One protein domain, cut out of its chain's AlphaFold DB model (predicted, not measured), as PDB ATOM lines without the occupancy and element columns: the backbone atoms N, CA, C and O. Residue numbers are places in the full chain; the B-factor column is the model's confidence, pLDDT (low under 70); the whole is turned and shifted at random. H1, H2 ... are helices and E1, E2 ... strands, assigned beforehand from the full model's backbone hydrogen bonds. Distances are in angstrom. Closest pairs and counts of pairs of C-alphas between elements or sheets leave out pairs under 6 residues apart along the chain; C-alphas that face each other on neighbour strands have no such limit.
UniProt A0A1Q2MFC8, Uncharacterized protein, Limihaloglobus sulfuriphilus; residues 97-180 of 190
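AT A GLANCE: This is residues 97 to 180 of the 190 residues of an uncharacterized protein of Limihaloglobus sulfuriphilus (UniProt A0A1Q2MFC8). A helical hairpin of H1 and H2 at one end, two small two-stranded hairpins in the middle, E1 with E2 and E3 with E4, and a long helix, H3, that leads away to the other end. Residues 168 to 180, the far part of H3, stick out free of the rest. The printed part has 84 residues with three named helices and four named strands, in the order H1, H2, E1, E2, E3, E4, H3; each of the two sheets, E1 - E2 and E3 - E4, is antiparallel, and the class is mixed, helices and strands. The whole is loose, with a radius of gyration of the C-alphas of 16.0 A, and flat, spanning 51 by 28 by 15 A.

IN THESE COORDINATES: H1 is residues 100 to 111, 16.4 A from first to last C-alpha, and begins at C-alpha 100 at (33.381, 15.781, 100.248). H2 is residues 117 to 124, 10.7 A long. The strands E1, residues 131 to 133, and E2, residues 140 to 142, measure 7.1 A and 7.2 A. E3, residues 146 to 150, is 13.1 A long, and E4, residues 156 to 160, is 13.2 A long. H3, residues 161 to 180, measures 28.6 A and ends at C-alpha 180 at (1.724, 1.716, 116.368).

HOW THE PARTS SIT: H1 and H2 form a helical hairpin and touch, their closest C-alphas, those of Lys 103 and Ser 124, being 4.5 A apart. They run opposite ways at a shallow tilt of 24 degrees. Residues 97 to 98 pair with residues 125 to 126, antiparallel. E1 and E2 are an antiparallel hairpin at 136 degrees, with N 132 and O 141 within hydrogen-bond range at 2.8 A. The closest C-alphas of H1 and E2, those of Pro 100 and Ala 141, are 6.7 A apart. E2 and E3 meet only through their link. The closest C-alphas of E1 and E3, those of Gly 132 and Ile 146, are 6.0 A apart. E3 and E4 are an antiparallel hairpin at 144 degrees, with N 149 and O 157 at 2.8 A and N 159 and O 147 at 3.0 A. The closest C-alphas of E3 and H3, those of Ile 146 and Lys 161, are 6.4 A apart. H3 touches no helix; H1 and H3 are only just apart, at 8.2 A. Every O i to N i+4 pair is within hydrogen-bond range in H1, H2 and H3.

THE WHOLE: The two C-alphas farthest apart, those of Glu 118 and Leu 180, are 52.0 A from each other. Without residues 168 to 180 the body spans 45 by 24 by 15 A. The printed part has no cut and no long link. The mean pLDDT of the printed part is 86.4, and residues 127 to 129 are under 70.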
ATOM      1  N   GLY A  97      40.183  11.719  93.908       72.06
ATOM      2  CA  GLY A  97      39.477  12.965  94.137       72.06
ATOM      3  C   GLY A  97      39.444  13.396  95.585       72.06
ATOM      4  O   GLY A  97      39.957  12.734  96.491       72.06
ATOM      5  N   GLN A  98      38.815  14.543  95.804       82.25
ATOM      6  CA  GLN A  98      38.555  15.045  97.140       82.25
ATOM      7  C   GLN A  98      37.264  14.413  97.668       82.25
ATOM      8  O   GLN A  98      36.197  14.555  97.073       82.25
ATOM      9  N   CYS A  99      37.336  13.715  98.801       86.62
ATOM     10  CA  CYS A  99      36.142  13.192  99.448       86.62
ATOM     11  C   CYS A  99      35.394  14.372 100.091       86.62
ATOM     12  O   CYS A  99      35.939  15.024 100.986       86.62
ATOM     13  N   PRO A 100      34.129  14.640  99.719       86.62
ATOM     14  CA  PRO A 100      33.381  15.781 100.248       86.62
ATOM     15  C   PRO A 100      33.145  15.667 101.759       86.62
ATOM     16  O   PRO A 100      33.012  16.675 102.449       86.62
ATOM     17  N   PHE A 101      33.116  14.444 102.290       89.31
ATOM     18  CA  PHE A 101      32.965  14.192 103.719       89.31
ATOM     19  C   PHE A 101      34.292  14.354 104.470       89.31
ATOM     20  O   PHE A 101      34.310  15.050 105.483       89.31
ATOM     21  N   CYS A 102      35.401  13.798 103.960       89.00
ATOM     22  CA  CYS A 102      36.728  14.025 104.545       89.00
ATOM     23  C   CYS A 102      37.092  15.508 104.529       89.00
ATOM     24  O   CYS A 102      37.623  16.008 105.511       89.00
ATOM     25  N   LYS A 103      36.770  16.225 103.447       90.44
ATOM     26  CA  LYS A 103      36.976  17.671 103.343       90.44
ATOM     27  C   LYS A 103      36.271  18.417 104.471       90.44
ATOM     28  O   LYS A 103      36.906  19.187 105.175       90.44
ATOM     29  N   GLN A 104      34.986  18.140 104.695       91.44
ATOM     30  CA  GLN A 104      34.229  18.766 105.784       91.44
ATOM     31  C   GLN A 104      34.802  18.423 107.166       91.44
ATOM     32  O   GLN A 104      34.876  19.287 108.039       91.44
ATOM     33  N   GLU A 105      35.218  17.171 107.376       91.19
ATOM     34  CA  GLU A 105      35.825  16.720 108.634       91.19
ATOM     35  C   GLU A 105      37.200  17.381 108.867       91.19
ATOM     36  O   GLU A 105      37.485  17.838 109.976       91.19
ATOM     37  N   ALA A 106      38.013  17.514 107.817       90.38
ATOM     38  CA  ALA A 106      39.317  18.166 107.837       90.38
ATOM     39  C   ALA A 106      39.205  19.686 108.025       90.38
ATOM     40  O   ALA A 106      39.883  20.244 108.884       90.38
ATOM     41  N   GLU A 107      38.297  20.359 107.313       92.44
ATOM     42  CA  GLU A 107      38.016  21.787 107.496       92.44
ATOM     43  C   GLU A 107      37.545  22.081 108.925       92.44
ATOM     44  O   GLU A 107      37.987  23.048 109.546       92.44
ATOM     45  N   ALA A 108      36.687  21.228 109.494       93.19
ATOM     46  CA  ALA A 108      36.257  21.362 110.881       93.19
ATOM     47  C   ALA A 108      37.416  21.157 111.875       93.19
ATOM     48  O   ALA A 108      37.483  21.854 112.890       93.19
ATOM     49  N   ALA A 109      38.334  20.226 111.601       92.38
ATOM     50  CA  ALA A 109      39.523  20.005 112.423       92.38
ATOM     51  C   ALA A 109      40.524  21.171 112.326       92.38
ATOM     52  O   ALA A 109      41.048  21.606 113.354       92.38
ATOM     53  N   TYR A 110      40.722  21.722 111.127       93.69
ATOM     54  CA  TYR A 110      41.555  22.899 110.882       93.69
ATOM     55  C   TYR A 110      40.997  24.144 111.581       93.69
ATOM     56  O   TYR A 110      41.716  24.810 112.322       93.69
ATOM     57  N   ARG A 111      39.686  24.409 111.462       93.94
ATOM     58  CA  ARG A 111      39.015  25.512 112.183       93.94
ATOM     59  C   ARG A 111      39.166  25.402 113.702       93.94
ATOM     60  O   ARG A 111      39.193  26.411 114.394       93.94
ATOM     61  N   ARG A 112      39.288  24.178 114.222       95.62
ATOM     62  CA  ARG A 112      39.553  23.890 115.642       95.62
ATOM     63  C   ARG A 112      41.047  23.883 115.995       95.62
ATOM     64  O   ARG A 112      41.382  23.466 117.098       95.62
ATOM     65  N   LYS A 113      41.929  24.302 115.077       93.19
ATOM     66  CA  LYS A 113      43.398  24.322 115.214       93.19
ATOM     67  C   LYS A 113      43.999  22.970 115.627       93.19
ATOM     68  O   LYS A 113      45.018  22.927 116.304       93.19
ATOM     69  N   LYS A 114      43.360  21.855 115.245       92.88
ATOM     70  CA  LYS A 114      43.831  20.497 115.584       92.88
ATOM     71  C   LYS A 114      44.848  19.940 114.594       92.88
ATOM     72  O   LYS A 114      45.526  18.976 114.920       92.88
ATOM     73  N   ILE A 115      44.871  20.483 113.381       92.19
ATOM     74  CA  ILE A 115      45.703  20.033 112.263       92.19
ATOM     75  C   ILE A 115      46.167  21.250 111.462       92.19
ATOM     76  O   ILE A 115      45.500  22.291 111.489       92.19
ATOM     77  N   SER A 116      47.283  21.118 110.745       94.25
ATOM     78  CA  SER A 116      47.758  22.135 109.803       94.25
ATOM     79  C   SER A 116      46.888  22.183 108.538       94.25
ATOM     80  O   SER A 116      46.074  21.290 108.281       94.25
ATOM     81  N   LEU A 117      47.048  23.241 107.738       88.94
ATOM     82  CA  LEU A 117      46.353  23.372 106.456       88.94
ATOM     83  C   LEU A 117      46.782  22.261 105.482       88.94
ATOM     84  O   LEU A 117      45.932  21.620 104.870       88.94
ATOM     85  N   GLU A 118      48.082  21.976 105.398       88.38
ATOM     86  CA  GLU A 118      48.636  20.911 104.550       88.38
ATOM     87  C   GLU A 118      48.085  19.533 104.929       88.38
ATOM     88  O   GLU A 118      47.627  18.782 104.068       88.38
ATOM     89  N   GLU A 119      48.023  19.226 106.229       85.94
ATOM     90  CA  GLU A 119      47.403  17.990 106.709       85.94
ATOM     91  C   GLU A 119      45.911  17.921 106.382       85.94
ATOM     92  O   GLU A 119      45.394  16.845 106.075       85.94
ATOM     93  N   ALA A 120      45.198  19.047 106.462       82.19
ATOM     94  CA  ALA A 120      43.783  19.103 106.116       82.19
ATOM     95  C   ALA A 120      43.564  18.816 104.625       82.19
ATOM     96  O   ALA A 120      42.665  18.047 104.274       82.19
ATOM     97  N   HIS A 121      44.417  19.371 103.756       82.25
ATOM     98  CA  HIS A 121      44.413  19.062 102.331       82.25
ATOM     99  C   HIS A 121      44.697  17.580 102.094       82.25
ATOM    100  O   HIS A 121      43.862  16.915 101.484       82.25
ATOM    101  N   ALA A 122      45.781  17.031 102.644       82.69
ATOM    102  CA  ALA A 122      46.140  15.623 102.474       82.69
ATOM    103  C   ALA A 122      45.020  14.670 102.934       82.69
ATOM    104  O   ALA A 122      44.647  13.751 102.208       82.69
ATOM    105  N   LYS A 123      44.404  14.935 104.096       83.50
ATOM    106  CA  LYS A 123      43.289  14.130 104.637       83.50
ATOM    107  C   LYS A 123      42.010  14.213 103.809       83.50
ATOM    108  O   LYS A 123      41.145  13.350 103.940       83.50
ATOM    109  N   SER A 124      41.850  15.255 102.995       81.19
ATOM    110  CA  SER A 124      40.650  15.441 102.183       81.19
ATOM    111  C   SER A 124      40.633  14.582 100.914       81.19
ATOM    112  O   SER A 124      39.549  14.330 100.386       81.19
ATOM    113  N   TYR A 125      41.789  14.106 100.448       82.00
ATOM    114  CA  TYR A 125      41.907  13.285  99.243       82.00
ATOM    115  C   TYR A 125      41.769  11.791  99.541       82.00
ATOM    116  O   TYR A 125      42.055  11.324 100.642       82.00
ATOM    117  N   TYR A 126      41.315  11.038  98.543       75.38
ATOM    118  CA  TYR A 126      41.294   9.580  98.570       75.38
ATOM    119  C   TYR A 126      41.970   9.005  97.329       75.38
ATOM    120  O   TYR A 126      42.019   9.630  96.269       75.38
ATOM    121  N   THR A 127      42.502   7.801  97.493       69.06
ATOM    122  CA  THR A 127      43.163   7.025  96.443       69.06
ATOM    123  C   THR A 127      42.182   6.075  95.766       69.06
ATOM    124  O   THR A 127      41.139   5.741  96.323       69.06
ATOM    125  N   ILE A 128      42.583   5.537  94.618       65.25
ATOM    126  CA  ILE A 128      41.849   4.516  93.852       65.25
ATOM    127  C   ILE A 128      41.425   3.331  94.723       65.25
ATOM    128  O   ILE A 128      40.284   2.884  94.681       65.25
ATOM    129  N   SER A 129      42.341   2.847  95.566       66.94
ATOM    130  CA  SER A 129      42.108   1.716  96.473       66.94
ATOM    131  C   SER A 129      41.059   1.997  97.548       66.94
ATOM    132  O   SER A 129      40.516   1.073  98.148       66.94
ATOM    133  N   SER A 130      40.773   3.271  97.797       72.19
ATOM    134  CA  SER A 130      39.770   3.717  98.752       72.19
ATOM    135  C   SER A 130      38.595   4.415  98.076       72.19
ATOM    136  O   SER A 130      37.735   4.913  98.788       72.19
ATOM    137  N   ALA A 131      38.506   4.447  96.747       75.56
ATOM    138  CA  ALA A 131      37.408   5.086  96.038       75.56
ATOM    139  C   ALA A 131      36.135   4.225  96.085       75.56
ATOM    140  O   ALA A 131      36.169   3.010  95.895       75.56
ATOM    141  N   GLY A 132      34.994   4.866  96.319       79.81
ATOM    142  CA  GLY A 132      33.668   4.267  96.216       79.81
ATOM    143  C   GLY A 132      32.672   5.254  95.618       79.81
ATOM    144  O   GLY A 132      32.908   6.465  95.605       79.81
ATOM    145  N   GLN A 133      31.527   4.746  95.163       84.12
ATOM    146  CA  GLN A 133      30.406   5.568  94.709       84.12
ATOM    147  C   GLN A 133      29.129   5.185  95.447       84.12
ATOM    148  O   GLN A 133      28.905   4.033  95.801       84.12
ATOM    149  N   CYS A 134      28.301   6.179  95.738       88.44
ATOM    150  CA  CYS A 134      26.989   5.931  96.309       88.44
ATOM    151  C   CYS A 134      26.005   5.514  95.214       88.44
ATOM    152  O   CYS A 134      25.621   6.363  94.411       88.44
ATOM    153  N   ASP A 135      25.482   4.292  95.277       88.88
ATOM    154  CA  ASP A 135      24.509   3.750  94.313       88.88
ATOM    155  C   ASP A 135      23.226   4.588  94.223       88.88
ATOM    156  O   ASP A 135      22.501   4.561  93.237       88.88
ATOM    157  N   LYS A 136      22.924   5.362  95.272       89.50
ATOM    158  CA  LYS A 136      21.698   6.159  95.355       89.50
ATOM    159  C   LYS A 136      21.828   7.587  94.831       89.50
ATOM    160  O   LYS A 136      20.838   8.155  94.387       89.50
ATOM    161  N   CYS A 137      22.982   8.225  95.013       89.06
ATOM    162  CA  CYS A 137      23.149   9.644  94.674       89.06
ATOM    163  C   CYS A 137      24.344   9.922  93.764       89.06
ATOM    164  O   CYS A 137      24.666  11.085  93.558       89.06
ATOM    165  N   GLY A 138      25.045   8.883  93.304       84.75
ATOM    166  CA  GLY A 138      26.170   8.985  92.376       84.75
ATOM    167  C   GLY A 138      27.421   9.669  92.929       84.75
ATOM    168  O   GLY A 138      28.392   9.822  92.200       84.75
ATOM    169  N   ILE A 139      27.434  10.097  94.198       86.06
ATOM    170  CA  ILE A 139      28.578  10.831  94.750       86.06
ATOM    171  C   ILE A 139      29.771   9.891  94.936       86.06
ATOM    172  O   ILE A 139      29.625   8.836  95.564       86.06
ATOM    173  N   ASN A 140      30.934  10.301  94.432       83.62
ATOM    174  CA  ASN A 140      32.206   9.632  94.678       83.62
ATOM    175  C   ASN A 140      32.766  10.079  96.038       83.62
ATOM    176  O   ASN A 140      32.764  11.269  96.372       83.62
ATOM    177  N   ALA A 141      33.207   9.132  96.859       85.12
ATOM    178  CA  ALA A 141      33.837   9.407  98.148       85.12
ATOM    179  C   ALA A 141      34.724   8.232  98.568       85.12
ATOM    180  O   ALA A 141      34.730   7.182  97.931       85.12
ATOM    181  N   CYS A 142      35.459   8.390  99.668       86.00
ATOM    182  CA  CYS A 142      36.284   7.302 100.166       86.00
ATOM    183  C   CYS A 142      35.440   6.153 100.761       86.00
ATOM    184  O   CYS A 142      34.310   6.348 101.222       86.00
ATOM    185  N   SER A 143      36.026   4.962 100.842       83.50
ATOM    186  CA  SER A 143      35.451   3.717 101.367       83.50
ATOM    187  C   SER A 143      35.087   3.792 102.852       83.50
ATOM    188  O   SER A 143      34.283   3.015 103.364       83.50
ATOM    189  N   VAL A 144      35.626   4.773 103.577       85.19
ATOM    190  CA  VAL A 144      35.197   5.061 104.951       85.19
ATOM    191  C   VAL A 144      33.796   5.681 104.957       85.19
ATOM    192  O   VAL A 144      32.970   5.345 105.818       85.19
ATOM    193  N   HIS A 145      33.518   6.567 103.995       88.81
ATOM    194  CA  HIS A 145      32.276   7.336 103.890       88.81
ATOM    195  C   HIS A 145      31.241   6.725 102.943       88.81
ATOM    196  O   HIS A 145      30.088   7.171 102.964       88.81
ATOM    197  N   ILE A 146      31.613   5.690 102.189       89.25
ATOM    198  CA  ILE A 146      30.723   4.835 101.402       89.25
ATOM    199  C   ILE A 146      30.833   3.413 101.928       89.25
ATOM    200  O   ILE A 146      31.893   2.807 101.876       89.25
ATOM    201  N   ARG A 147      29.732   2.886 102.467       86.62
ATOM    202  CA  ARG A 147      29.710   1.538 103.045       86.62
ATOM    203  C   ARG A 147      28.586   0.702 102.450       86.62
ATOM    204  O   ARG A 147      27.513   1.263 102.198       86.62
ATOM    205  N   PRO A 148      28.789  -0.620 102.315       89.25
ATOM    206  CA  PRO A 148      27.718  -1.528 101.949       89.25
ATOM    207  C   PRO A 148      26.627  -1.524 103.029       89.25
ATOM    208  O   PRO A 148      26.897  -1.443 104.234       89.25
ATOM    209  N   VAL A 149      25.380  -1.568 102.581       89.81
ATOM    210  CA  VAL A 149      24.172  -1.653 103.397       89.81
ATOM    211  C   VAL A 149      23.274  -2.718 102.786       89.81
ATOM    212  O   VAL A 149      22.959  -2.655 101.600       89.81
ATOM    213  N   SER A 150      22.853  -3.675 103.607       89.44
ATOM    214  CA  SER A 150      21.882  -4.693 103.212       89.44
ATOM    215  C   SER A 150      20.483  -4.084 103.119       89.44
ATOM    216  O   SER A 150      20.002  -3.444 104.065       89.44
ATOM    217  N   MET A 151      19.850  -4.269 101.969       87.44
ATOM    218  CA  MET A 151      18.461  -3.914 101.711       87.44
ATOM    219  C   MET A 151      17.516  -5.025 102.194       87.44
ATOM    220  O   MET A 151      17.963  -6.153 102.417       87.44
ATOM    221  N   PRO A 152      16.213  -4.734 102.362       82.44
ATOM    222  CA  PRO A 152      15.221  -5.736 102.756       82.44
ATOM    223  C   PRO A 152      15.096  -6.868 101.729       82.44
ATOM    224  O   PRO A 152      14.848  -8.004 102.110       82.44
ATOM    225  N   ASP A 153      15.354  -6.563 100.455       87.25
ATOM    226  CA  ASP A 153      15.277  -7.500  99.326       87.25
ATOM    227  C   ASP A 153      16.479  -8.467  99.259       87.25
ATOM    228  O   ASP A 153      16.645  -9.197  98.288       87.25
ATOM    229  N   GLY A 154      17.375  -8.437 100.253       86.50
ATOM    230  CA  GLY A 154      18.593  -9.256 100.303       86.50
ATOM    231  C   GLY A 154      19.773  -8.708  99.491       86.50
ATOM    232  O   GLY A 154      20.897  -9.183  99.651       86.50
ATOM    233  N   SER A 155      19.566  -7.671  98.674       90.31
ATOM    234  CA  SER A 155      20.638  -7.010  97.922       90.31
ATOM    235  C   SER A 155      21.532  -6.140  98.816       90.31
ATOM    236  O   SER A 155      21.100  -5.587  99.832       90.31
ATOM    237  N   THR A 156      22.803  -5.990  98.440       90.19
ATOM    238  CA  THR A 156      23.744  -5.075  99.103       90.19
ATOM    239  C   THR A 156      24.004  -3.865  98.224       90.19
ATOM    240  O   THR A 156      24.470  -4.022  97.100       90.19
ATOM    241  N   VAL A 157      23.764  -2.665  98.753       90.44
ATOM    242  CA  VAL A 157      24.052  -1.403  98.055       90.44
ATOM    243  C   VAL A 157      25.127  -0.603  98.779       90.44
ATOM    244  O   VAL A 157      25.169  -0.555 100.011       90.44
ATOM    245  N   GLN A 158      25.991   0.074  98.037       90.25
ATOM    246  CA  GLN A 158      26.947   1.031  98.565       90.25
ATOM    247  C   GLN A 158      26.285   2.395  98.761       90.25
ATOM    248  O   GLN A 158      25.826   3.046  97.826       90.25
ATOM    249  N   LEU A 159      26.234   2.870 100.009       91.88
ATOM    250  CA  LEU A 159      25.603   4.148 100.342       91.88
ATOM    251  C   LEU A 159      26.580   5.097 101.029       91.88
ATOM    252  O   LEU A 159      27.279   4.725 101.976       91.88
ATOM    253  N   CYS A 160      26.542   6.369 100.624       91.81
ATOM    254  CA  CYS A 160      27.249   7.432 101.330       91.81
ATOM    255  C   CYS A 160      26.647   7.692 102.720       91.81
ATOM    256  O   CYS A 160      25.470   7.409 102.978       91.81
ATOM    257  N   LYS A 161      27.424   8.330 103.605       89.94
ATOM    258  CA  LYS A 161      27.017   8.723 104.972       89.94
ATOM    259  C   LYS A 161      25.628   9.386 105.024       89.94
ATOM    260  O   LYS A 161      24.793   9.000 105.843       89.94
ATOM    261  N   LYS A 162      25.344  10.330 104.114       91.38
ATOM    262  CA  LYS A 162      24.044  11.032 104.018       91.38
ATOM    263  C   LYS A 162      22.902  10.104 103.590       91.38
ATOM    264  O   LYS A 162      21.852  10.088 104.236       91.38
ATOM    265  N   CYS A 163      23.082   9.319 102.525       92.12
ATOM    266  CA  CYS A 163      22.048   8.398 102.039       92.12
ATOM    267  C   CYS A 163      21.758   7.286 103.049       92.12
ATOM    268  O   CYS A 163      20.592   6.974 103.290       92.12
ATOM    269  N   LYS A 164      22.794   6.768 103.716       91.31
ATOM    270  CA  LYS A 164      22.660   5.806 104.812       91.31
ATOM    271  C   LYS A 164      21.847   6.374 105.975       91.31
ATOM    272  O   LYS A 164      20.972   5.690 106.498       91.31
ATOM    273  N   GLN A 165      22.089   7.625 106.369       91.12
ATOM    274  CA  GLN A 165      21.321   8.269 107.437       91.12
ATOM    275  C   GLN A 165      19.847   8.455 107.051       91.12
ATOM    276  O   GLN A 165      18.966   8.151 107.855       91.12
ATOM    277  N   LYS A 166      19.562   8.892 105.815       91.44
ATOM    278  CA  LYS A 166      18.184   8.988 105.298       91.44
ATOM    279  C   LYS A 166      17.485   7.627 105.301       91.44
ATOM    280  O   LYS A 166      16.340   7.538 105.733       91.44
ATOM    281  N   TYR A 167      18.174   6.578 104.856       89.69
ATOM    282  CA  TYR A 167      17.646   5.215 104.860       89.69
ATOM    283  C   TYR A 167      17.328   4.728 106.280       89.69
ATOM    284  O   TYR A 167      16.202   4.317 106.544       89.69
ATOM    285  N   ARG A 168      18.261   4.887 107.230       88.06
ATOM    286  CA  ARG A 168      18.038   4.525 108.642       88.06
ATOM    287  C   ARG A 168      16.848   5.255 109.261       88.06
ATOM    288  O   ARG A 168      16.074   4.635 109.978       88.06
ATOM    289  N   ARG A 169      16.669   6.548 108.970       89.62
ATOM    290  CA  ARG A 169      15.502   7.310 109.449       89.62
ATOM    291  C   ARG A 169      14.192   6.745 108.907       89.62
ATOM    292  O   ARG A 169      13.261   6.566 109.681       89.62
ATOM    293  N   LYS A 170      14.134   6.414 107.611       87.56
ATOM    294  CA  LYS A 170      12.954   5.769 107.014       87.56
ATOM    295  C   LYS A 170      12.666   4.408 107.647       87.56
ATOM    296  O   LYS A 170      11.517   4.124 107.947       87.56
ATOM    297  N   GLN A 171      13.702   3.613 107.905       86.12
ATOM    298  CA  GLN A 171      13.565   2.303 108.543       86.12
ATOM    299  C   GLN A 171      13.099   2.399 110.006       86.12
ATOM    300  O   GLN A 171      12.346   1.555 110.478       86.12
ATOM    301  N   LEU A 172      13.539   3.424 110.741       87.44
ATOM    302  CA  LEU A 172      13.050   3.688 112.097       87.44
ATOM    303  C   LEU A 172      11.584   4.126 112.081       87.44
ATOM    304  O   LEU A 172      10.788   3.598 112.850       87.44
ATOM    305  N   LEU A 173      11.219   5.037 111.175       88.56
ATOM    306  CA  LEU A 173       9.836   5.480 110.999       88.56
ATOM    307  C   LEU A 173       8.914   4.321 110.621       88.56
ATOM    308  O   LEU A 173       7.853   4.186 111.217       88.56
ATOM    309  N   SER A 174       9.322   3.457 109.686       83.94
ATOM    310  CA  SER A 174       8.513   2.298 109.311       83.94
ATOM    311  C   SER A 174       8.311   1.363 110.497       83.94
ATOM    312  O   SER A 174       7.181   0.984 110.752       83.94
ATOM    313  N   LYS A 175       9.360   1.064 111.277       84.12
ATOM    314  CA  LYS A 175       9.246   0.235 112.489       84.12
ATOM    315  C   LYS A 175       8.312   0.847 113.533       84.12
ATOM    316  O   LYS A 175       7.520   0.119 114.121       84.12
ATOM    317  N   LEU A 176       8.386   2.160 113.747       86.31
ATOM    318  CA  LEU A 176       7.490   2.867 114.665       86.31
ATOM    319  C   LEU A 176       6.037   2.811 114.186       86.31
ATOM    320  O   LEU A 176       5.154   2.507 114.977       86.31
ATOM    321  N   LEU A 177       5.790   3.034 112.893       83.94
ATOM    322  CA  LEU A 177       4.452   2.910 112.310       83.94
ATOM    323  C   LEU A 177       3.927   1.472 112.393       83.94
ATOM    324  O   LEU A 177       2.770   1.275 112.735       83.94
ATOM    325  N   SER A 178       4.769   0.464 112.140       79.31
ATOM    326  CA  SER A 178       4.398  -0.949 112.295       79.31
ATOM    327  C   SER A 178       4.052  -1.293 113.741       79.31
ATOM    328  O   SER A 178       3.107  -2.033 113.980       79.31
ATOM    329  N   PHE A 179       4.798  -0.746 114.703       80.25
ATOM    330  CA  PHE A 179       4.530  -0.928 116.125       80.25
ATOM    331  C   PHE A 179       3.215  -0.254 116.542       80.25
ATOM    332  O   PHE A 179       2.391  -0.882 117.200       80.25
ATOM    333  N   LEU A 180       2.968   0.981 116.096       78.12
ATOM    334  CA  LEU A 180       1.724   1.716 116.368       78.12
ATOM    335  C   LEU A 180       0.496   1.125 115.663       78.12
ATOM    336  O   LEU A 180      -0.613   1.262 116.165       78.12
TER     337      LEU A 180